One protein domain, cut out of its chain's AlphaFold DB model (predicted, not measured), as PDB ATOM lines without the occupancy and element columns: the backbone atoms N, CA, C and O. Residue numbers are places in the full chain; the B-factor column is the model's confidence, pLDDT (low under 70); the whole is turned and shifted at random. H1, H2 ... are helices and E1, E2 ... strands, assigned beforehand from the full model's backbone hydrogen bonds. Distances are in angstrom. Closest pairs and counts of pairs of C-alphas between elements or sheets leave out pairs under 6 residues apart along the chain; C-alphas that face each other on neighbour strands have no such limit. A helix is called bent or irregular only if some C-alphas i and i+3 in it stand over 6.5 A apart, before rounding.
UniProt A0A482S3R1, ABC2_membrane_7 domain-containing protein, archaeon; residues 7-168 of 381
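This is residues 7 to 168 of the 381 residues of the protein "ABC2_membrane_7 domain-containing protein" of archaeon (UniProt A0A482S3R1). Picture a body of two lobes, with residues 155 to 167 of the long helix H7 sticking out of it, the whole flat in outline. In one lobe H4, H5, H6 and the first turns of H7 pack round the two-stranded hairpin E3 and E4; in the other, H1 and H2 run side by side and H2 covers the short strands E1 and E2, with little H3 linking the lobes. The printed part has 162 residues, in the order H1 E1 H2 E2 H3 E3 E4 H4 H5 H6 H7, of mixed class; E1 and E2 are parallel, E3 and E4 antiparallel. It is only just compact, close to loose, with a radius of gyration of the C-alphas of 18.0 A and spans of 52 by 47 by 23 A.

Start at the hairpin of E3, residues 78 to 83, and E4, residues 86 to 92, where N 79 and O 91 are 2.8 A apart, within hydrogen-bond range. Find H6, residues 137 to 146, with 12 pairs of C-alphas within 8 A between it and E4; the closest are those of Ile 88 and Glu 141, 4.8 A apart. For H7, residues 148 to 167, the closest to E4 are Val 149 and Gly 91, 6.8 A. H5, residues 115 to 124, comes to 4.7 A from E3 at C-alphas Ser 123 and Ser 83. It touches H4, residues 93 to 101, at a steep tilt of 60 degrees, closest at C-alphas Pro 115 and Ser 97, 6.7 A. H3, residues 70 to 73, only just touches H5, with 3 pairs of C-alphas within 8 A, the closest Ala 70 and Ala 116, 5.7 A. H2, residues 41 to 56, touches H3 with residues 44 to 48 alone, closest at C-alphas Ser 45 and Ile 72, 6.1 A. E1, residues 29 to 32, H2 and E2, residues 60 to 63, form a strand-helix-strand unit, two parallel neighbour strands with a helix between, its crossover right-handed; N 30 and O 60 are 2.8 A apart, within range. H1, residues 11 to 23, touches H2 with residues 12 to 16 alone, a shallow tilt of 15 degrees, the same way, closest at C-alphas Gly 12 and Glu 43, 5.6 A. Every O i to N i+4 pair is within range in H1, H2, H5, H6 and H7, 3 of 5 in H4, and H3 is too short for one.

Find C-alpha 11 at (68.844, 137.212, 76.272), where H1 begins its 18.4 A; H2 measures 22.5 A. E3 is 16.8 A and E4 18.1 A long. H4 is irregular, with C-alphas 94 and 97 at 7.2 A. H7 runs 28.9 A to C-alpha 167 at (105.662, 115.614, 87.572).

Look at Glu 8 and Leu 166 for the C-alphas farthest apart, 53.0 A. The printed part has no cut; residues 102 to 114 and 125 to 136 are long links. Residues 155 to 168 stand free, and pLDDT is under 70 at residues 164 to 168.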
ATOM      1  N   LYS A   7      70.129 147.182  78.786       74.81
ATOM      2  CA  LYS A   7      68.672 146.960  78.855       74.81
ATOM      3  C   LYS A   7      68.012 146.640  77.506       74.81
ATOM      4  O   LYS A   7      66.866 146.215  77.492       74.81
ATOM      5  N   GLU A   8      68.703 146.900  76.403       85.00
ATOM      6  CA  GLU A   8      68.224 146.701  75.028       85.00
ATOM      7  C   GLU A   8      68.831 145.442  74.396       85.00
ATOM      8  O   GLU A   8      68.565 145.142  73.231       85.00
ATOM      9  N   LEU A   9      69.681 144.728  75.142       87.38
ATOM     10  CA  LEU A   9      70.247 143.464  74.701       87.38
ATOM     11  C   LEU A   9      69.216 142.354  74.870       87.38
ATOM     12  O   LEU A   9      68.529 142.278  75.891       87.38
ATOM     13  N   ASN A  10      69.130 141.480  73.875       88.94
ATOM     14  CA  ASN A  10      68.328 140.272  74.004       88.94
ATOM     15  C   ASN A  10      69.019 139.258  74.942       88.94
ATOM     16  O   ASN A  10      70.185 139.415  75.317       88.94
ATOM     17  N   ASN A  11      68.307 138.199  75.332       86.62
ATOM     18  CA  ASN A  11      68.844 137.212  76.272       86.62
ATOM     19  C   ASN A  11      70.128 136.543  75.748       86.62
ATOM     20  O   ASN A  11      71.071 136.358  76.516       86.62
ATOM     21  N   GLY A  12      70.210 136.228  74.450       87.44
ATOM     22  CA  GLY A  12      71.410 135.642  73.849       87.44
ATOM     23  C   GLY A  12      72.621 136.582  73.875       87.44
ATOM     24  O   GLY A  12      73.729 136.163  74.206       87.44
ATOM     25  N   GLU A  13      72.420 137.864  73.565       90.00
ATOM     26  CA  GLU A  13      73.418 138.934  73.655       90.00
ATOM     27  C   GLU A  13      73.887 139.119  75.106       90.00
ATOM     28  O   GLU A  13      75.093 139.193  75.344       90.00
ATOM     29  N   LEU A  14      72.966 139.123  76.078       89.19
ATOM     30  CA  LEU A  14      73.288 139.210  77.507       89.19
ATOM     31  C   LEU A  14      74.125 138.022  77.987       89.19
ATOM     32  O   LEU A  14      75.104 138.214  78.707       89.19
ATOM     33  N   LYS A  15      73.786 136.799  77.561       89.88
ATOM     34  CA  LYS A  15      74.573 135.607  77.899       89.88
ATOM     35  C   LYS A  15      75.974 135.660  77.300       89.88
ATOM     36  O   LYS A  15      76.945 135.427  78.016       89.88
ATOM     37  N   ARG A  16      76.099 136.032  76.020       90.31
ATOM     38  CA  ARG A  16      77.409 136.221  75.375       90.31
ATOM     39  C   ARG A  16      78.240 137.289  76.076       90.31
ATOM     40  O   ARG A  16      79.431 137.077  76.269       90.31
ATOM     41  N   LEU A  17      77.622 138.395  76.492       90.25
ATOM     42  CA  LEU A  17      78.297 139.435  77.266       90.25
ATOM     43  C   LEU A  17      78.801 138.889  78.608       90.25
ATOM     44  O   LEU A  17      79.966 139.083  78.932       90.25
ATOM     45  N   SER A  18      77.967 138.148  79.344       88.00
ATOM     46  CA  SER A  18      78.369 137.537  80.617       88.00
ATOM     47  C   SER A  18      79.530 136.553  80.455       88.00
ATOM     48  O   SER A  18      80.398 136.496  81.317       88.00
ATOM     49  N   ILE A  19      79.565 135.779  79.369       89.06
ATOM     50  CA  ILE A  19      80.678 134.859  79.087       89.06
ATOM     51  C   ILE A  19      81.929 135.642  78.684       89.06
ATOM     52  O   ILE A  19      83.025 135.326  79.140       89.06
ATOM     53  N   ALA A  20      81.778 136.695  77.877       89.69
ATOM     54  CA  ALA A  20      82.882 137.566  77.495       89.69
ATOM     55  C   ALA A  20      83.532 138.245  78.713       89.69
ATOM     56  O   ALA A  20      84.754 138.356  78.748       89.69
ATOM     57  N   GLU A  21      82.747 138.641  79.723       86.44
ATOM     58  CA  GLU A  21      83.265 139.164  80.996       86.44
ATOM     59  C   GLU A  21      84.194 138.164  81.701       86.44
ATOM     60  O   GLU A  21      85.276 138.546  82.147       86.44
ATOM     61  N   GLU A  22      83.819 136.883  81.755       83.62
ATOM     62  CA  GLU A  22      84.673 135.835  82.335       83.62
ATOM     63  C   GLU A  22      85.925 135.582  81.477       83.62
ATOM     64  O   GLU A  22      87.008 135.297  81.994       83.62
ATOM     65  N   MET A  23      85.812 135.749  80.154       85.50
ATOM     66  CA  MET A  23      86.916 135.556  79.206       85.50
ATOM     67  C   MET A  23      88.010 136.609  79.272       85.50
ATOM     68  O   MET A  23      89.124 136.322  78.829       85.50
ATOM     69  N   VAL A  24      87.757 137.780  79.860       85.19
ATOM     70  CA  VAL A  24      88.764 138.851  79.978       85.19
ATOM     71  C   VAL A  24      90.040 138.364  80.673       85.19
ATOM     72  O   VAL A  24      91.140 138.777  80.307       85.19
ATOM     73  N   HIS A  25      89.914 137.444  81.631       78.31
ATOM     74  CA  HIS A  25      91.040 136.882  82.387       78.31
ATOM     75  C   HIS A  25      91.718 135.697  81.686       78.31
ATOM     76  O   HIS A  25      92.704 135.162  82.183       78.31
ATOM     77  N   GLY A  26      91.191 135.269  80.537       83.38
ATOM     78  CA  GLY A  26      91.715 134.155  79.759       83.38
ATOM     79  C   GLY A  26      91.756 132.809  80.502       83.38
ATOM     80  O   GLY A  26      92.783 132.140  80.416       83.38
ATOM     81  N   PRO A  27      90.679 132.344  81.165       84.56
ATOM     82  CA  PRO A  27      90.703 131.076  81.895       84.56
ATOM     83  C   PRO A  27      90.780 129.875  80.941       84.56
ATOM     84  O   PRO A  27      90.116 129.840  79.903       84.56
ATOM     85  N   LYS A  28      91.570 128.859  81.294       87.31
ATOM     86  CA  LYS A  28      91.668 127.631  80.489       87.31
ATOM     87  C   LYS A  28      90.537 126.640  80.772       87.31
ATOM     88  O   LYS A  28      90.287 125.779  79.943       87.31
ATOM     89  N   LEU A  29      89.867 126.758  81.920       89.44
ATOM     90  CA  LEU A  29      88.694 125.969  82.290       89.44
ATOM     91  C   LEU A  29      87.509 126.907  82.505       89.44
ATOM     92  O   LEU A  29      87.593 127.841  83.299       89.44
ATOM     93  N   LEU A  30      86.414 126.643  81.802       91.06
ATOM     94  CA  LEU A  30      85.152 127.350  81.942       91.06
ATOM     95  C   LEU A  30      84.107 126.386  82.487       91.06
ATOM     96  O   LEU A  30      83.841 125.358  81.868       91.06
ATOM     97  N   LEU A  31      83.497 126.749  83.611       91.94
ATOM     98  CA  LEU A  31      82.351 126.048  84.175       91.94
ATOM     99  C   LEU A  31      81.116 126.918  83.965       91.94
ATOM    100  O   LEU A  31      81.093 128.072  84.393       91.94
ATOM    101  N   MET A  32      80.114 126.387  83.277       91.81
ATOM    102  CA  MET A  32      78.891 127.113  82.958       91.81
ATOM    103  C   MET A  32      77.682 126.359  83.478       91.81
ATOM    104  O   MET A  32      77.507 125.176  83.191       91.81
ATOM    105  N   ASP A  33      76.832 127.075  84.197       91.44
ATOM    106  CA  ASP A  33      75.543 126.551  84.607       91.44
ATOM    107  C   ASP A  33      74.478 127.000  83.604       91.44
ATOM    108  O   ASP A  33      74.260 128.200  83.413       91.44
ATOM    109  N   GLU A  34      73.880 126.040  82.904       91.19
ATOM    110  CA  GLU A  34      72.749 126.243  82.002       91.19
ATOM    111  C   GLU A  34      72.911 127.413  80.995       91.19
ATOM    112  O   GLU A  34      72.038 128.286  80.837       91.19
ATOM    113  N   PRO A  35      74.018 127.462  80.223       90.75
ATOM    114  CA  PRO A  35      74.284 128.587  79.336       90.75
ATOM    115  C   PRO A  35      73.294 128.674  78.168       90.75
ATOM    116  O   PRO A  35      73.175 129.733  77.558       90.75
ATOM    117  N   LEU A  36      72.512 127.629  77.888       91.50
ATOM    118  CA  LEU A  36      71.559 127.591  76.770       91.50
ATOM    119  C   LEU A  36      70.089 127.812  77.178       91.50
ATOM    120  O   LEU A  36      69.228 127.940  76.318       91.50
ATOM    121  N   THR A  37      69.783 127.936  78.473       88.75
ATOM    122  CA  THR A  37      68.399 128.124  78.955       88.75
ATOM    123  C   THR A  37      67.837 129.515  78.599       88.75
ATOM    124  O   THR A  37      68.556 130.509  78.665       88.75
ATOM    125  N   ASN A  38      66.548 129.644  78.274       86.88
ATOM    126  CA  ASN A  38      65.877 130.935  77.997       86.88
ATOM    127  C   ASN A  38      66.438 131.749  76.809       86.88
ATOM    128  O   ASN A  38      66.311 132.981  76.781       86.88
ATOM    129  N   ILE A  39      67.057 131.085  75.833       89.50
ATOM    130  CA  ILE A  39      67.480 131.686  74.561       89.50
ATOM    131  C   ILE A  39      66.923 130.876  73.389       89.50
ATOM    132  O   ILE A  39      66.560 129.712  73.542       89.50
ATOM    133  N   SER A  40      66.806 131.502  72.220       89.50
ATOM    134  CA  SER A  40      66.276 130.826  71.029       89.50
ATOM    135  C   SER A  40      67.224 129.730  70.517       89.50
ATOM    136  O   SER A  40      68.420 129.737  70.819       89.50
ATOM    137  N   LEU A  41      66.717 128.807  69.688       87.19
ATOM    138  CA  LEU A  41      67.538 127.775  69.038       87.19
ATOM    139  C   LEU A  41      68.700 128.394  68.245       87.19
ATOM    140  O   LEU A  41      69.844 127.982  68.405       87.19
ATOM    141  N   VAL A  42      68.428 129.446  67.467       89.38
ATOM    142  CA  VAL A  42      69.449 130.148  66.671       89.38
ATOM    143  C   VAL A  42      70.538 130.747  67.564       89.38
ATOM    144  O   VAL A  42      71.728 130.577  67.298       89.38
ATOM    145  N   GLU A  43      70.159 131.414  68.655       90.69
ATOM    146  CA  GLU A  43      71.123 131.983  69.605       90.69
ATOM    147  C   GLU A  43      71.927 130.908  70.331       90.69
ATOM    148  O   GLU A  43      73.118 131.108  70.574       90.69
ATOM    149  N   SER A  44      71.298 129.778  70.651       90.75
ATOM    150  CA  SER A  44      71.952 128.633  71.283       90.75
ATOM    151  C   SER A  44      72.983 128.002  70.357       90.75
ATOM    152  O   SER A  44      74.096 127.708  70.793       90.75
ATOM    153  N   SER A  45      72.658 127.855  69.072       90.38
ATOM    154  CA  SER A  45      73.592 127.366  68.056       90.38
ATOM    155  C   SER A  45      74.784 128.310  67.900       90.38
ATOM    156  O   SER A  45      75.925 127.859  67.960       90.38
ATOM    157  N   ILE A  46      74.546 129.626  67.809       91.38
ATOM    158  CA  ILE A  46      75.621 130.633  67.768       91.38
ATOM    159  C   ILE A  46      76.501 130.536  69.020       91.38
ATOM    160  O   ILE A  46      77.726 130.537  68.925       91.38
ATOM    161  N   LEU A  47      75.891 130.436  70.202       91.94
ATOM    162  CA  LEU A  47      76.620 130.351  71.463       91.94
ATOM    163  C   LEU A  47      77.466 129.073  71.554       91.94
ATOM    164  O   LEU A  47      78.619 129.119  71.977       91.94
ATOM    165  N   THR A  48      76.929 127.951  71.084       91.50
ATOM    166  CA  THR A  48      77.637 126.666  71.051       91.50
ATOM    167  C   THR A  48      78.788 126.685  70.041       91.50
ATOM    168  O   THR A  48      79.858 126.149  70.321       91.50
ATOM    169  N   MET A  49      78.641 127.381  68.908       91.00
ATOM    170  CA  MET A  49      79.758 127.647  67.993       91.00
ATOM    171  C   MET A  49      80.855 128.489  68.659       91.00
ATOM    172  O   MET A  49      82.036 128.202  68.481       91.00
ATOM    173  N   CYS A  50      80.498 129.482  69.483       91.44
ATOM    174  CA  CYS A  50      81.488 130.212  70.280       91.44
ATOM    175  C   CYS A  50      82.208 129.294  71.282       91.44
ATOM    176  O   CYS A  50      83.411 129.438  71.480       91.44
ATOM    177  N   PHE A  51      81.505 128.335  71.896       92.38
ATOM    178  CA  PHE A  51      82.134 127.333  72.767       92.38
ATOM    179  C   PHE A  51      83.121 126.463  72.002       92.38
ATOM    180  O   PHE A  51      84.239 126.263  72.469       92.38
ATOM    181  N   ARG A  52      82.745 126.018  70.800       91.56
ATOM    182  CA  ARG A  52      83.627 125.255  69.917       91.56
ATOM    183  C   ARG A  52      84.900 126.029  69.582       91.56
ATOM    184  O   ARG A  52      85.987 125.472  69.677       91.56
ATOM    185  N   GLU A  53      84.773 127.312  69.258       90.75
ATOM    186  CA  GLU A  53      85.925 128.169  68.977       90.75
ATOM    187  C   GLU A  53      86.838 128.332  70.200       90.75
ATOM    188  O   GLU A  53      88.058 128.280  70.076       90.75
ATOM    189  N   MET A  54      86.271 128.450  71.403       89.75
ATOM    190  CA  MET A  54      87.069 128.472  72.631       89.75
ATOM    191  C   MET A  54      87.824 127.161  72.856       89.75
ATOM    192  O   MET A  54      88.991 127.203  73.236       89.75
ATOM    193  N   VAL A  55      87.192 126.014  72.597       91.12
ATOM    194  CA  VAL A  55      87.848 124.700  72.706       91.12
ATOM    195  C   VAL A  55      88.993 124.565  71.701       91.12
ATOM    196  O   VAL A  55      90.073 124.109  72.069       91.12
ATOM    197  N   ASN A  56      88.811 125.055  70.471       89.81
ATOM    198  CA  ASN A  56      89.867 125.091  69.450       89.81
ATOM    199  C   ASN A  56      91.078 125.950  69.865       89.81
ATOM    200  O   ASN A  56      92.174 125.768  69.343       89.81
ATOM    201  N   GLN A  57      90.892 126.870  70.814       88.81
ATOM    202  CA  GLN A  57      91.936 127.717  71.394       88.81
ATOM    203  C   GLN A  57      92.538 127.123  72.682       88.81
ATOM    204  O   GLN A  57      92.990 127.874  73.549       88.81
ATOM    205  N   ASP A  58      92.541 125.793  72.814       88.31
ATOM    206  CA  ASP A  58      93.108 125.051  73.951       88.31
ATOM    207  C   ASP A  58      92.450 125.405  75.299       88.31
ATOM    208  O   ASP A  58      93.098 125.624  76.328       88.31
ATOM    209  N   ARG A  59      91.114 125.503  75.290       89.19
ATOM    210  CA  ARG A  59      90.301 125.698  76.500       89.19
ATOM    211  C   ARG A  59      89.382 124.507  76.729       89.19
ATOM    212  O   ARG A  59      88.880 123.888  75.799       89.19
ATOM    213  N   THR A  60      89.097 124.221  77.990       91.81
ATOM    214  CA  THR A  60      88.099 123.236  78.408       91.81
ATOM    215  C   THR A  60      86.819 123.956  78.805       91.81
ATOM    216  O   THR A  60      86.839 124.823  79.678       91.81
ATOM    217  N   VAL A  61      85.696 123.586  78.188       93.31
ATOM    218  CA  VAL A  61      84.366 124.099  78.538       93.31
ATOM    219  C   VAL A  61      83.534 122.955  79.105       93.31
ATOM    220  O   VAL A  61      83.348 121.935  78.447       93.31
ATOM    221  N   VAL A  62      83.025 123.132  80.320       94.56
ATOM    222  CA  VAL A  62      82.083 122.217  80.970       94.56
ATOM    223  C   VAL A  62      80.791 122.982  81.208       94.56
ATOM    224  O   VAL A  62      80.803 124.033  81.847       94.56
ATOM    225  N   ALA A  63      79.683 122.460  80.690       93.06
ATOM    226  CA  ALA A  63      78.378 123.089  80.818       93.06
ATOM    227  C   ALA A  63      77.312 122.079  81.248       93.06
ATOM    228  O   ALA A  63      77.287 120.953  80.749       93.06
ATOM    229  N   THR A  64      76.412 122.496  82.137       93.25
ATOM    230  CA  THR A  64      75.133 121.811  82.363       93.25
ATOM    231  C   THR A  64      74.141 122.277  81.301       93.25
ATOM    232  O   THR A  64      74.103 123.454  80.946       93.25
ATOM    233  N   VAL A  65      73.356 121.362  80.733       90.50
ATOM    234  CA  VAL A  65      72.373 121.712  79.702       90.50
ATOM    235  C   VAL A  65      71.064 120.999  79.991       90.50
ATOM    236  O   VAL A  65      71.019 119.771  80.031       90.50
ATOM    237  N   HIS A  66      70.002 121.778  80.176       84.38
ATOM    238  CA  HIS A  66      68.651 121.267  80.351       84.38
ATOM    239  C   HIS A  66      67.989 121.086  78.977       84.38
ATOM    240  O   HIS A  66      67.902 122.048  78.219       84.38
ATOM    241  N   GLN A  67      67.547 119.863  78.659       77.00
ATOM    242  CA  GLN A  67      66.795 119.510  77.436       77.00
ATOM    243  C   GLN A  67      67.322 120.163  76.136       77.00
ATOM    244  O   GLN A  67      66.643 120.988  75.521       77.00
ATOM    245  N   PRO A  68      68.553 119.842  75.703       79.06
ATOM    246  CA  PRO A  68      69.096 120.421  74.483       79.06
ATOM    247  C   PRO A  68      68.415 119.892  73.220       79.06
ATOM    248  O   PRO A  68      68.076 118.716  73.097       79.06
ATOM    249  N   HIS A  69      68.335 120.752  72.209       83.81
ATOM    250  CA  HIS A  69      67.970 120.327  70.863       83.81
ATOM    251  C   HIS A  69      69.024 119.382  70.265       83.81
ATOM    252  O   HIS A  69      70.228 119.584  70.453       83.81
ATOM    253  N   ALA A  70      68.577 118.405  69.468       85.12
ATOM    254  CA  ALA A  70      69.434 117.420  68.800       85.12
ATOM    255  C   ALA A  70      70.631 118.048  68.064       85.12
ATOM    256  O   ALA A  70      71.746 117.534  68.126       85.12
ATOM    257  N   GLU A  71      70.405 119.162  67.360       84.38
ATOM    258  CA  GLU A  71      71.440 119.859  66.587       84.38
ATOM    259  C   GLU A  71      72.552 120.426  67.468       84.38
ATOM    260  O   GLU A  71      73.723 120.361  67.105       84.38
ATOM    261  N   ILE A  72      72.193 120.924  68.651       87.25
ATOM    262  CA  ILE A  72      73.143 121.453  69.628       87.25
ATOM    263  C   ILE A  72      73.927 120.302  70.252       87.25
ATOM    264  O   ILE A  72      75.141 120.400  70.408       87.25
ATOM    265  N   VAL A  73      73.255 119.187  70.570       86.19
ATOM    266  CA  VAL A  73      73.905 118.026  71.192       86.19
ATOM    267  C   VAL A  73      75.043 117.478  70.336       86.19
ATOM    268  O   VAL A  73      76.101 117.146  70.864       86.19
ATOM    269  N   LYS A  74      74.866 117.466  69.011       85.81
ATOM    270  CA  LYS A  74      75.896 117.038  68.049       85.81
ATOM    271  C   LYS A  74      77.174 117.883  68.096       85.81
ATOM    272  O   LYS A  74      78.212 117.420  67.638       85.81
ATOM    273  N   LEU A  75      77.111 119.104  68.626       87.12
ATOM    274  CA  LEU A  75      78.264 119.994  68.745       87.12
ATOM    275  C   LEU A  75      79.094 119.739  70.009       87.12
ATOM    276  O   LEU A  75      80.129 120.386  70.154       87.12
ATOM    277  N   PHE A  76      78.696 118.838  70.912       90.38
ATOM    278  CA  PHE A  76      79.490 118.480  72.093       90.38
ATOM    279  C   PHE A  76      80.411 117.283  71.824       90.38
ATOM    280  O   PHE A  76      80.033 116.325  71.153       90.38
ATOM    281  N   ASP A  77      81.610 117.308  72.409       91.69
ATOM    282  CA  ASP A  77      82.582 116.212  72.283       91.69
ATOM    283  C   ASP A  77      82.237 115.032  73.198       91.69
ATOM    284  O   ASP A  77      82.237 113.865  72.797       91.69
ATOM    285  N   THR A  78      81.925 115.348  74.454       92.75
ATOM    286  CA  THR A  78      81.683 114.375  75.520       92.75
ATOM    287  C   THR A  78      80.447 114.736  76.322       92.75
ATOM    288  O   THR A  78      80.185 115.912  76.562       92.75
ATOM    289  N   MET A  79      79.733 113.719  76.796       93.50
ATOM    290  CA  MET A  79      78.559 113.852  77.652       93.50
ATOM    291  C   MET A  79      78.769 113.087  78.954       93.50
ATOM    292  O   MET A  79      79.208 111.936  78.941       93.50
ATOM    293  N   LEU A  80      78.416 113.737  80.061       94.81
ATOM    294  CA  LEU A  80      78.229 113.132  81.373       94.81
ATOM    295  C   LEU A  80      76.726 113.093  81.655       94.81
ATOM    296  O   LEU A  80      76.097 114.147  81.710       94.81
ATOM    297  N   LEU A  81      76.162 111.903  81.839       94.69
ATOM    298  CA  LEU A  81      74.742 111.719  82.128       94.69
ATOM    299  C   LEU A  81      74.554 111.271  83.583       94.69
ATOM    300  O   LEU A  81      75.191 110.312  84.037       94.69
ATOM    301  N   LEU A  82      73.681 111.976  84.306       94.94
ATOM    302  CA  LEU A  82      73.446 111.795  85.737       94.94
ATOM    303  C   LEU A  82      71.978 111.471  86.026       94.94
ATOM    304  O   LEU A  82      71.097 112.280  85.748       94.94
ATOM    305  N   SER A  83      71.724 110.347  86.693       95.38
ATOM    306  CA  SER A  83      70.393 109.970  87.181       95.38
ATOM    307  C   SER A  83      70.385 109.938  88.705       95.38
ATOM    308  O   SER A  83      71.151 109.191  89.313       95.38
ATOM    309  N   ARG A  84      69.559 110.782  89.343       93.81
ATOM    310  CA  ARG A  84      69.454 110.901  90.817       93.81
ATOM    311  C   ARG A  84      70.820 110.996  91.528       93.81
ATOM    312  O   ARG A  84      71.053 110.350  92.545       93.81
ATOM    313  N   GLY A  85      71.741 111.782  90.962       93.56
ATOM    314  CA  GLY A  85      73.098 111.977  91.492       93.56
ATOM    315  C   GLY A  85      74.101 110.860  91.172       93.56
ATOM    316  O   GLY A  85      75.254 110.950  91.585       93.56
ATOM    317  N   ARG A  86      73.700 109.824  90.424       95.69
ATOM    318  CA  ARG A  86      74.562 108.710  90.003       95.69
ATOM    319  C   ARG A  86      74.974 108.860  88.545       95.69
ATOM    320  O   ARG A  86      74.161 109.232  87.702       95.69
ATOM    321  N   VAL A  87      76.226 108.525  88.236       95.94
ATOM    322  CA  VAL A  87      76.730 108.518  86.856       95.94
ATOM    323  C   VAL A  87      76.226 107.273  86.142       95.94
ATOM    324  O   VAL A  87      76.592 106.158  86.513       95.94
ATOM    325  N   ILE A  88      75.421 107.471  85.102       96.00
ATOM    326  CA  ILE A  88      74.892 106.376  84.277       96.00
ATOM    327  C   ILE A  88      75.591 106.273  82.916       96.00
ATOM    328  O   ILE A  88      75.529 105.231  82.268       96.00
ATOM    329  N   TYR A  89      76.281 107.338  82.492       95.94
ATOM    330  CA  TYR A  89      77.113 107.345  81.293       95.94
ATOM    331  C   TYR A  89      78.146 108.481  81.341       95.94
ATOM    332  O   TYR A  89      77.836 109.598  81.749       95.94
ATOM    333  N   TYR A  90      79.366 108.208  80.877       95.44
ATOM    334  CA  TYR A  90      80.350 109.232  80.517       95.44
ATOM    335  C   TYR A  90      81.136 108.768  79.295       95.44
ATOM    336  O   TYR A  90      81.807 107.734  79.350       95.44
ATOM    337  N   GLY A  91      81.070 109.525  78.203       93.19
ATOM    338  CA  GLY A  91      81.703 109.150  76.942       93.19
ATOM    339  C   GLY A  91      81.429 110.146  75.822       93.19
ATOM    340  O   GLY A  91      80.953 111.254  76.067       93.19
ATOM    341  N   THR A  92      81.739 109.758  74.585       93.19
ATOM    342  CA  THR A  92      81.431 110.585  73.410       93.19
ATOM    343  C   THR A  92      79.926 110.682  73.212       93.19
ATOM    344  O   THR A  92      79.189 109.730  73.488       93.19
ATOM    345  N   VAL A  93      79.457 111.825  72.720       91.56
ATOM    346  CA  VAL A  93      78.021 112.041  72.499       91.56
ATOM    347  C   VAL A  93      77.460 111.092  71.443       91.56
ATOM    348  O   VAL A  93      76.386 110.530  71.630       91.56
ATOM    349  N   SER A  94      78.231 110.833  70.385       90.50
ATOM    350  CA  SER A  94      77.867 109.908  69.305       90.50
ATOM    351  C   SER A  94      77.534 108.492  69.787       90.50
ATOM    352  O   SER A  94      76.643 107.851  69.241       90.50
ATOM    353  N   ASN A  95      78.209 108.015  70.836       92.12
ATOM    354  CA  ASN A  95      78.029 106.659  71.357       92.12
ATOM    355  C   ASN A  95      76.929 106.558  72.422       92.12
ATOM    356  O   ASN A  95      76.553 105.447  72.795       92.12
ATOM    357  N   ALA A  96      76.414 107.687  72.923       92.44
ATOM    358  CA  ALA A  96      75.515 107.707  74.073       92.44
ATOM    359  C   ALA A  96      74.202 106.962  73.797       92.44
ATOM    360  O   ALA A  96      73.813 106.092  74.572       92.44
ATOM    361  N   SER A  97      73.541 107.241  72.670       92.44
ATOM    362  CA  SER A  97      72.283 106.568  72.320       92.44
ATOM    363  C   SER A  97      72.492 105.070  72.091       92.44
ATOM    364  O   SER A  97      71.767 104.255  72.658       92.44
ATOM    365  N   GLN A  98      73.532 104.698  71.337       93.00
ATOM    366  CA  GLN A  98      73.836 103.296  71.046       93.00
ATOM    367  C   GLN A  98      74.166 102.496  72.313       93.00
ATOM    368  O   GLN A  98      73.797 101.327  72.413       93.00
ATOM    369  N   TYR A  99      74.816 103.118  73.298       94.69
ATOM    370  CA  TYR A  99      75.114 102.495  74.587       94.69
ATOM    371  C   TYR A  99      73.844 102.033  75.318       94.69
ATOM    372  O   TYR A  99      73.809 100.915  75.824       94.69
ATOM    373  N   PHE A 100      72.780 102.840  75.324       94.19
ATOM    374  CA  PHE A 100      71.517 102.453  75.961       94.19
ATOM    375  C   PHE A 100      70.686 101.482  75.112       94.19
ATOM    376  O   PHE A 100      70.059 100.584  75.674       94.19
ATOM    377  N   ILE A 101      70.733 101.589  73.779       93.62
ATOM    378  CA  ILE A 101      70.050 100.654  72.865       93.62
ATOM    379  C   ILE A 101      70.658  99.244  72.955       93.62
ATOM    380  O   ILE A 101      69.933  98.260  73.037       93.62
ATOM    381  N   SER A 102      71.990  99.143  72.962       92.62
ATOM    382  CA  SER A 102      72.725  97.865  73.036       92.62
ATOM    383  C   SER A 102      72.822  97.280  74.449       92.62
ATOM    384  O   SER A 102      73.357  96.187  74.636       92.62
ATOM    385  N   SER A 103      72.313  97.998  75.452       92.69
ATOM    386  CA  SER A 103      72.294  97.523  76.830       92.69
ATOM    387  C   SER A 103      71.313  96.350  77.013       92.69
ATOM    388  O   SER A 103      70.376  96.201  76.228       92.69
ATOM    389  N   PRO A 104      71.443  95.553  78.091       90.94
ATOM    390  CA  PRO A 104      70.468  94.516  78.445       90.94
ATOM    391  C   PRO A 104      69.037  95.035  78.658       90.94
ATOM    392  O   PRO A 104      68.101  94.239  78.674       90.94
ATOM    393  N   PHE A 105      68.876  96.349  78.845       91.38
ATOM    394  CA  PHE A 105      67.587  97.024  78.992       91.38
ATOM    395  C   PHE A 105      66.927  97.313  77.632       91.38
ATOM    396  O   PHE A 105      65.724  97.540  77.575       91.38
ATOM    397  N   GLY A 106      67.683  97.305  76.527       89.75
ATOM    398  CA  GLY A 106      67.134  97.379  75.170       89.75
ATOM    399  C   GLY A 106      66.277  98.618  74.886       89.75
ATOM    400  O   GLY A 106      65.231  98.500  74.247       89.75
ATOM    401  N   TYR A 107      66.672  99.795  75.384       91.88
ATOM    402  CA  TYR A 107      65.882 101.019  75.215       91.88
ATOM    403  C   TYR A 107      65.628 101.339  73.736       91.88
ATOM    404  O   TYR A 107      66.544 101.315  72.912       91.88
ATOM    405  N   ASN A 108      64.382 101.681  73.403       87.56
ATOM    406  CA  ASN A 108      63.970 101.922  72.024       87.56
ATOM    407  C   ASN A 108      64.014 103.416  71.672       87.56
ATOM    408  O   ASN A 108      63.233 104.213  72.192       87.56
ATOM    409  N   LEU A 109      64.897 103.781  70.740       86.44
ATOM    410  CA  LEU A 109      65.017 105.146  70.225       86.44
ATOM    411  C   LEU A 109      63.894 105.523  69.244       86.44
ATOM    412  O   LEU A 109      63.638 106.704  69.050       86.44
ATOM    413  N   GLY A 110      63.207 104.555  68.627       81.75
ATOM    414  CA  GLY A 110      62.258 104.787  67.528       81.75
ATOM    415  C   GLY A 110      61.070 105.693  67.868       81.75
ATOM    416  O   GLY A 110      60.479 106.278  66.965       81.75
ATOM    417  N   ASN A 111      60.756 105.864  69.155       77.44
ATOM    418  CA  ASN A 111      59.705 106.773  69.622       77.44
ATOM    419  C   ASN A 111      60.168 108.237  69.738       77.44
ATOM    420  O   ASN A 111      59.351 109.112  70.019       77.44
ATOM    421  N   TYR A 112      61.457 108.515  69.530       85.50
ATOM    422  CA  TYR A 112      62.058 109.830  69.713       85.50
ATOM    423  C   TYR A 112      62.591 110.388  68.397       85.50
ATOM    424  O   TYR A 112      63.412 109.776  67.718       85.50
ATOM    425  N   THR A 113      62.180 111.612  68.071       83.00
ATOM    426  CA  THR A 113      62.778 112.395  66.978       83.00
ATOM    427  C   THR A 113      64.112 113.018  67.396       83.00
ATOM    428  O   THR A 113      65.010 113.185  66.571       83.00
ATOM    429  N   ASN A 114      64.265 113.334  68.685       87.56
ATOM    430  CA  ASN A 114      65.450 113.948  69.270       87.56
ATOM    431  C   ASN A 114      66.186 112.954  70.194       87.56
ATOM    432  O   ASN A 114      65.679 112.626  71.269       87.56
ATOM    433  N   PRO A 115      67.411 112.518  69.842       88.06
ATOM    434  CA  PRO A 115      68.215 111.638  70.692       88.06
ATOM    435  C   PRO A 115      68.553 112.226  72.066       88.06
ATOM    436  O   PRO A 115      68.832 111.478  72.998       88.06
ATOM    437  N   ALA A 116      68.551 113.554  72.206       89.12
ATOM    438  CA  ALA A 116      68.789 114.209  73.484       89.12
ATOM    439  C   ALA A 116      67.637 113.985  74.471       89.12
ATOM    440  O   ALA A 116      67.893 113.729  75.645       89.12
ATOM    441  N   ASP A 117      66.395 114.025  73.980       90.31
ATOM    442  CA  ASP A 117      65.197 113.799  74.795       90.31
ATOM    443  C   ASP A 117      65.139 112.339  75.251       90.31
ATOM    444  O   ASP A 117      64.908 112.066  76.423       90.31
ATOM    445  N   PHE A 118      65.499 111.406  74.364       91.88
ATOM    446  CA  PHE A 118      65.673 109.994  74.711       91.88
ATOM    447  C   PHE A 118      66.653 109.795  75.879       91.88
ATOM    448  O   PHE A 118      66.347 109.103  76.850       91.88
ATOM    449  N   LEU A 119      67.833 110.420  75.815       92.12
ATOM    450  CA  LEU A 119      68.838 110.319  76.878       92.12
ATOM    451  C   LEU A 119      68.373 110.999  78.173       92.12
ATOM    452  O   LEU A 119      68.631 110.483  79.263       92.12
ATOM    453  N   ALA A 120      67.681 112.135  78.066       91.00
ATOM    454  CA  ALA A 120      67.126 112.848  79.209       91.00
ATOM    455  C   ALA A 120      66.041 112.026  79.921       91.00
ATOM    456  O   ALA A 120      66.065 111.941  81.148       91.00
ATOM    457  N   ASP A 121      65.157 111.358  79.177       91.69
ATOM    458  CA  ASP A 121      64.078 110.539  79.737       91.69
ATOM    459  C   ASP A 121      64.597 109.272  80.422       91.69
ATOM    460  O   ASP A 121      64.100 108.902  81.490       91.69
ATOM    461  N   ILE A 122      65.655 108.651  79.883       92.44
ATOM    462  CA  ILE A 122      66.379 107.573  80.578       92.44
ATOM    463  C   ILE A 122      66.971 108.104  81.885       92.44
ATOM    464  O   ILE A 122      66.818 107.494  82.942       92.44
ATOM    465  N   SER A 123      67.624 109.266  81.834       92.12
ATOM    466  CA  SER A 123      68.247 109.882  83.007       92.12
ATOM    467  C   SER A 123      67.226 110.260  84.086       92.12
ATOM    468  O   SER A 123      67.496 110.098  85.280       92.12
ATOM    469  N   GLY A 124      66.049 110.736  83.674       91.31
ATOM    470  CA  GLY A 124      64.926 111.071  84.546       91.31
ATOM    471  C   GLY A 124      64.174 109.852  85.092       91.31
ATOM    472  O   GLY A 124      63.458 109.979  86.085       91.31
ATOM    473  N   GLY A 125      64.371 108.672  84.497       90.06
ATOM    474  CA  GLY A 125      63.627 107.458  84.839       90.06
ATOM    475  C   GLY A 125      62.183 107.479  84.332       90.06
ATOM    476  O   GLY A 125      61.319 106.845  84.931       90.06
ATOM    477  N   TYR A 126      61.913 108.231  83.261       89.19
ATOM    478  CA  TYR A 126      60.592 108.345  82.631       89.19
ATOM    479  C   TYR A 126      60.391 107.350  81.484       89.19
ATOM    480  O   TYR A 126      59.260 107.153  81.041       89.19
ATOM    481  N   LEU A 127      61.467 106.706  81.022       89.94
ATOM    482  CA  LEU A 127      61.426 105.711  79.958       89.94
ATOM    483  C   LEU A 127      61.521 104.289  80.526       89.94
ATOM    484  O   LEU A 127      62.451 103.965  81.269       89.94
ATOM    485  N   ALA A 128      60.563 103.444  80.146       88.50
ATOM    486  CA  ALA A 128      60.590 102.017  80.439       88.50
ATOM    487  C   ALA A 128      61.543 101.271  79.490       88.50
ATOM    488  O   ALA A 128      61.782 101.696  78.357       88.50
ATOM    489  N   ASP A 129      62.097 100.162  79.967       88.25
ATOM    490  CA  ASP A 129      62.962  99.277  79.193       88.25
ATOM    491  C   ASP A 129      62.176  98.476  78.130       88.25
ATOM    492  O   ASP A 129      60.957  98.613  77.983       88.25
ATOM    493  N   CYS A 130      62.850  97.601  77.374       87.44
ATOM    494  CA  CYS A 130      62.197  96.764  76.361       87.44
ATOM    495  C   CYS A 130      61.142  95.793  76.927       87.44
ATOM    496  O   CYS A 130      60.355  95.239  76.160       87.44
ATOM    497  N   LYS A 131      61.137  95.553  78.244       88.00
ATOM    498  CA  LYS A 131      60.167  94.709  78.953       88.00
ATOM    499  C   LYS A 131      59.010  95.522  79.543       88.00
ATOM    500  O   LYS A 131      58.070  94.929  80.064       88.00
ATOM    501  N   GLY A 132      59.051  96.850  79.434       87.44
ATOM    502  CA  GLY A 132      58.066  97.748  80.027       87.44
ATOM    503  C   GLY A 132      58.316  98.046  81.508       87.44
ATOM    504  O   GLY A 132      57.428  98.584  82.168       87.44
ATOM    505  N   GLU A 133      59.499  97.726  82.039       89.94
ATOM    506  CA  GLU A 133      59.876  97.986  83.429       89.94
ATOM    507  C   GLU A 133      60.716  99.264  83.553       89.94
ATOM    508  O   GLU A 133      61.568  99.579  82.720       89.94
ATOM    509  N   PHE A 134      60.494 100.019  84.629       91.44
ATOM    510  CA  PHE A 134      61.321 101.180  84.954       91.44
ATOM    511  C   PHE A 134      62.572 100.729  85.706       91.44
ATOM    512  O   PHE A 134      62.490 100.164  86.798       91.44
ATOM    513  N   VAL A 135      63.739 101.009  85.131       92.12
ATOM    514  CA  VAL A 135      65.031 100.630  85.709       92.12
ATOM    515  C   VAL A 135      65.473 101.684  86.720       92.12
ATOM    516  O   VAL A 135      65.544 102.871  86.407       92.12
ATOM    517  N   ASP A 136      65.808 101.259  87.941       93.31
ATOM    518  CA  ASP A 136      66.322 102.182  88.955       93.31
ATOM    519  C   ASP A 136      67.725 102.705  88.601       93.31
ATOM    520  O   ASP A 136      68.582 101.980  88.082       93.31
ATOM    521  N   SER A 137      68.000 103.958  88.976       94.25
ATOM    522  CA  SER A 137      69.283 104.632  88.747       94.25
ATOM    523  C   SER A 137      70.482 103.844  89.296       94.25
ATOM    524  O   SER A 137      71.580 103.926  88.746       94.25
ATOM    525  N   SER A 138      70.294 103.068  90.370       95.00
ATOM    526  CA  SER A 138      71.353 102.246  90.975       95.00
ATOM    527  C   SER A 138      71.776 101.081  90.072       95.00
ATOM    528  O   SER A 138      72.957 100.736  90.013       95.00
ATOM    529  N   ILE A 139      70.824 100.493  89.341       94.81
ATOM    530  CA  ILE A 139      71.074  99.391  88.404       94.81
ATOM    531  C   ILE A 139      71.821  99.926  87.176       94.81
ATOM    532  O   ILE A 139      72.816  99.333  86.755       94.81
ATOM    533  N   LEU A 140      71.404 101.087  86.658       95.06
ATOM    534  CA  LEU A 140      72.082 101.764  85.547       95.06
ATOM    535  C   LEU A 140      73.530 102.143  85.897       95.06
ATOM    536  O   LEU A 140      74.435 101.924  85.093       95.06
ATOM    537  N   GLU A 141      73.776 102.656  87.107       96.31
ATOM    538  CA  GLU A 141      75.135 102.949  87.587       96.31
ATOM    539  C   GLU A 141      75.992 101.675  87.684       96.31
ATOM    540  O   GLU A 141      77.165 101.674  87.301       96.31
ATOM    541  N   HIS A 142      75.424 100.581  88.200       96.38
ATOM    542  CA  HIS A 142      76.132  99.307  88.310       96.38
ATOM    543  C   HIS A 142      76.525  98.763  86.932       96.38
ATOM    544  O   HIS A 142      77.682  98.389  86.728       96.38
ATOM    545  N   TYR A 143      75.591  98.800  85.978       95.88
ATOM    546  CA  TYR A 143      75.852  98.440  84.587       95.88
ATOM    547  C   TYR A 143      76.945  99.327  83.973       95.88
ATOM    548  O   TYR A 143      77.905  98.817  83.393       95.88
ATOM    549  N   TYR A 144      76.879 100.643  84.192       96.00
ATOM    550  CA  TYR A 144      77.906 101.571  83.725       96.00
ATOM    551  C   TYR A 144      79.295 101.216  84.256       96.00
ATOM    552  O   TYR A 144      80.235 101.124  83.467       96.00
ATOM    553  N   LYS A 145      79.439 100.924  85.552       94.69
ATOM    554  CA  LYS A 145      80.730 100.540  86.155       94.69
ATOM    555  C   LYS A 145      81.307  99.228  85.611       94.69
ATOM    556  O   LYS A 145      82.521  99.043  85.669       94.69
ATOM    557  N   GLN A 146      80.466  98.330  85.101       94.38
ATOM    558  CA  GLN A 146      80.894  97.081  84.461       94.38
ATOM    559  C   GLN A 146      81.178  97.238  82.962       94.38
ATOM    560  O   GLN A 146      81.830  96.384  82.368       94.38
ATOM    561  N   SER A 147      80.710  98.326  82.350       93.56
ATOM    562  CA  SER A 147      80.845  98.558  80.915       93.56
ATOM    563  C   SER A 147      82.286  98.845  80.479       93.56
ATOM    564  O   SER A 147      83.099  99.433  81.204       93.56
ATOM    565  N   GLU A 148      82.586  98.537  79.216       92.31
ATOM    566  CA  GLU A 148      83.850  98.924  78.579       92.31
ATOM    567  C   GLU A 148      84.036 100.449  78.521       92.31
ATOM    568  O   GLU A 148      85.162 100.953  78.554       92.31
ATOM    569  N   VAL A 149      82.935 101.208  78.463       91.31
ATOM    570  CA  VAL A 149      82.948 102.678  78.478       91.31
ATOM    571  C   VAL A 149      83.601 103.187  79.767       91.31
ATOM    572  O   VAL A 149      84.519 104.008  79.711       91.31
ATOM    573  N   TYR A 150      83.205 102.642  80.920       93.00
ATOM    574  CA  TYR A 150      83.838 102.969  82.198       93.00
ATOM    575  C   TYR A 150      85.273 102.440  82.291       93.00
ATOM    576  O   TYR A 150      86.155 103.134  82.801       93.00
ATOM    577  N   GLY A 151      85.552 101.257  81.732       92.00
ATOM    578  CA  GLY A 151      86.916 100.730  81.618       92.00
ATOM    579  C   GLY A 151      87.871 101.705  80.913       92.00
ATOM    580  O   GLY A 151      88.976 101.961  81.401       92.00
ATOM    581  N   ARG A 152      87.422 102.328  79.815       88.75
ATOM    582  CA  ARG A 152      88.175 103.369  79.092       88.75
ATOM    583  C   ARG A 152      88.415 104.614  79.950       88.75
ATOM    584  O   ARG A 152      89.549 105.096  79.996       88.75
ATOM    585  N   LEU A 153      87.395 105.103  80.661       89.56
ATOM    586  CA  LEU A 153      87.531 106.235  81.589       89.56
ATOM    587  C   LEU A 153      88.550 105.940  82.696       89.56
ATOM    588  O   LEU A 153      89.473 106.722  82.920       89.56
ATOM    589  N   ARG A 154      88.432 104.776  83.339       89.88
ATOM    590  CA  ARG A 154      89.331 104.338  84.411       89.88
ATOM    591  C   ARG A 154      90.779 104.244  83.933       89.88
ATOM    592  O   ARG A 154      91.694 104.631  84.656       89.88
ATOM    593  N   ASN A 155      90.999 103.761  82.712       89.38
ATOM    594  CA  ASN A 155      92.331 103.704  82.113       89.38
ATOM    595  C   ASN A 155      92.904 105.101  81.839       89.38
ATOM    596  O   ASN A 155      94.099 105.306  82.049       89.38
ATOM    597  N   ARG A 156      92.072 106.062  81.409       83.88
ATOM    598  CA  ARG A 156      92.483 107.469  81.255       83.88
ATOM    599  C   ARG A 156      92.862 108.083  82.600       83.88
ATOM    600  O   ARG A 156      93.961 108.613  82.701       83.88
ATOM    601  N   MET A 157      92.020 107.946  83.626       83.62
ATOM    602  CA  MET A 157      92.299 108.462  84.978       83.62
ATOM    603  C   MET A 157      93.625 107.923  85.527       83.62
ATOM    604  O   MET A 157      94.504 108.705  85.857       83.62
ATOM    605  N   LYS A 158      93.859 106.606  85.449       87.62
ATOM    606  CA  LYS A 158      95.137 106.002  85.873       87.62
ATOM    607  C   LYS A 158      96.364 106.546  85.132       87.62
ATOM    608  O   LYS A 158      97.458 106.551  85.687       87.62
ATOM    609  N   LYS A 159      96.231 106.913  83.850       83.44
ATOM    610  CA  LYS A 159      97.331 107.536  83.093       83.44
ATOM    611  C   LYS A 159      97.610 108.951  83.601       83.44
ATOM    612  O   LYS A 159      98.778 109.308  83.701       83.44
ATOM    613  N   PHE A 160      96.565 109.712  83.925       78.94
ATOM    614  CA  PHE A 160      96.699 111.038  84.527       78.94
ATOM    615  C   PHE A 160      97.328 110.970  85.918       78.94
ATOM    616  O   PHE A 160      98.303 111.677  86.143       78.94
ATOM    617  N   ASP A 161      96.853 110.079  86.791       77.69
ATOM    618  CA  ASP A 161      97.375 109.934  88.158       77.69
ATOM    619  C   ASP A 161      98.875 109.606  88.147       77.69
ATOM    620  O   ASP A 161      99.669 110.296  88.776       77.69
ATOM    621  N   ARG A 162      99.293 108.634  87.321       77.31
ATOM    622  CA  ARG A 162     100.720 108.303  87.155       77.31
ATOM    623  C   ARG A 162     101.549 109.473  86.639       77.31
ATOM    624  O   ARG A 162     102.696 109.623  87.037       77.31
ATOM    625  N   LYS A 163     101.006 110.277  85.722       70.06
ATOM    626  CA  LYS A 163     101.713 111.457  85.212       70.06
ATOM    627  C   LYS A 163     101.844 112.529  86.300       70.06
ATOM    628  O   LYS A 163     102.912 113.104  86.444       70.06
ATOM    629  N   ALA A 164     100.795 112.741  87.090       67.44
ATOM    630  CA  ALA A 164     100.810 113.681  88.208       67.44
ATOM    631  C   ALA A 164     101.814 113.275  89.303       67.44
ATOM    632  O   ALA A 164     102.505 114.133  89.839       67.44
ATOM    633  N   GLU A 165     101.938 111.977  89.594       68.81
ATOM    634  CA  GLU A 165     102.951 111.444  90.519       68.81
ATOM    635  C   GLU A 165     104.388 111.660  90.011       68.81
ATOM    636  O   GLU A 165     105.289 111.907  90.811       68.81
ATOM    637  N   LEU A 166     104.607 111.589  88.693       68.44
ATOM    638  CA  LEU A 166     105.919 111.792  88.068       68.44
ATOM    639  C   LEU A 166     106.333 113.270  87.995       68.44
ATOM    640  O   LEU A 166     107.515 113.568  88.154       68.44
ATOM    641  N   ASP A 167     105.384 114.182  87.770       66.00
ATOM    642  CA  ASP A 167     105.662 115.614  87.572       66.00
ATOM    643  C   ASP A 167     105.864 116.396  88.894       66.00
ATOM    644  O   ASP A 167     106.229 117.569  88.857       66.00
ATOM    645  N   GLY A 168     105.693 115.768  90.067       53.44
ATOM    646  CA  GLY A 168     106.183 116.252  91.373       53.44
ATOM    647  C   GLY A 168     105.583 117.552  91.939       53.44
ATOM    648  O   GLY A 168     105.857 117.880  93.091       53.44
TER     649      GLY A 168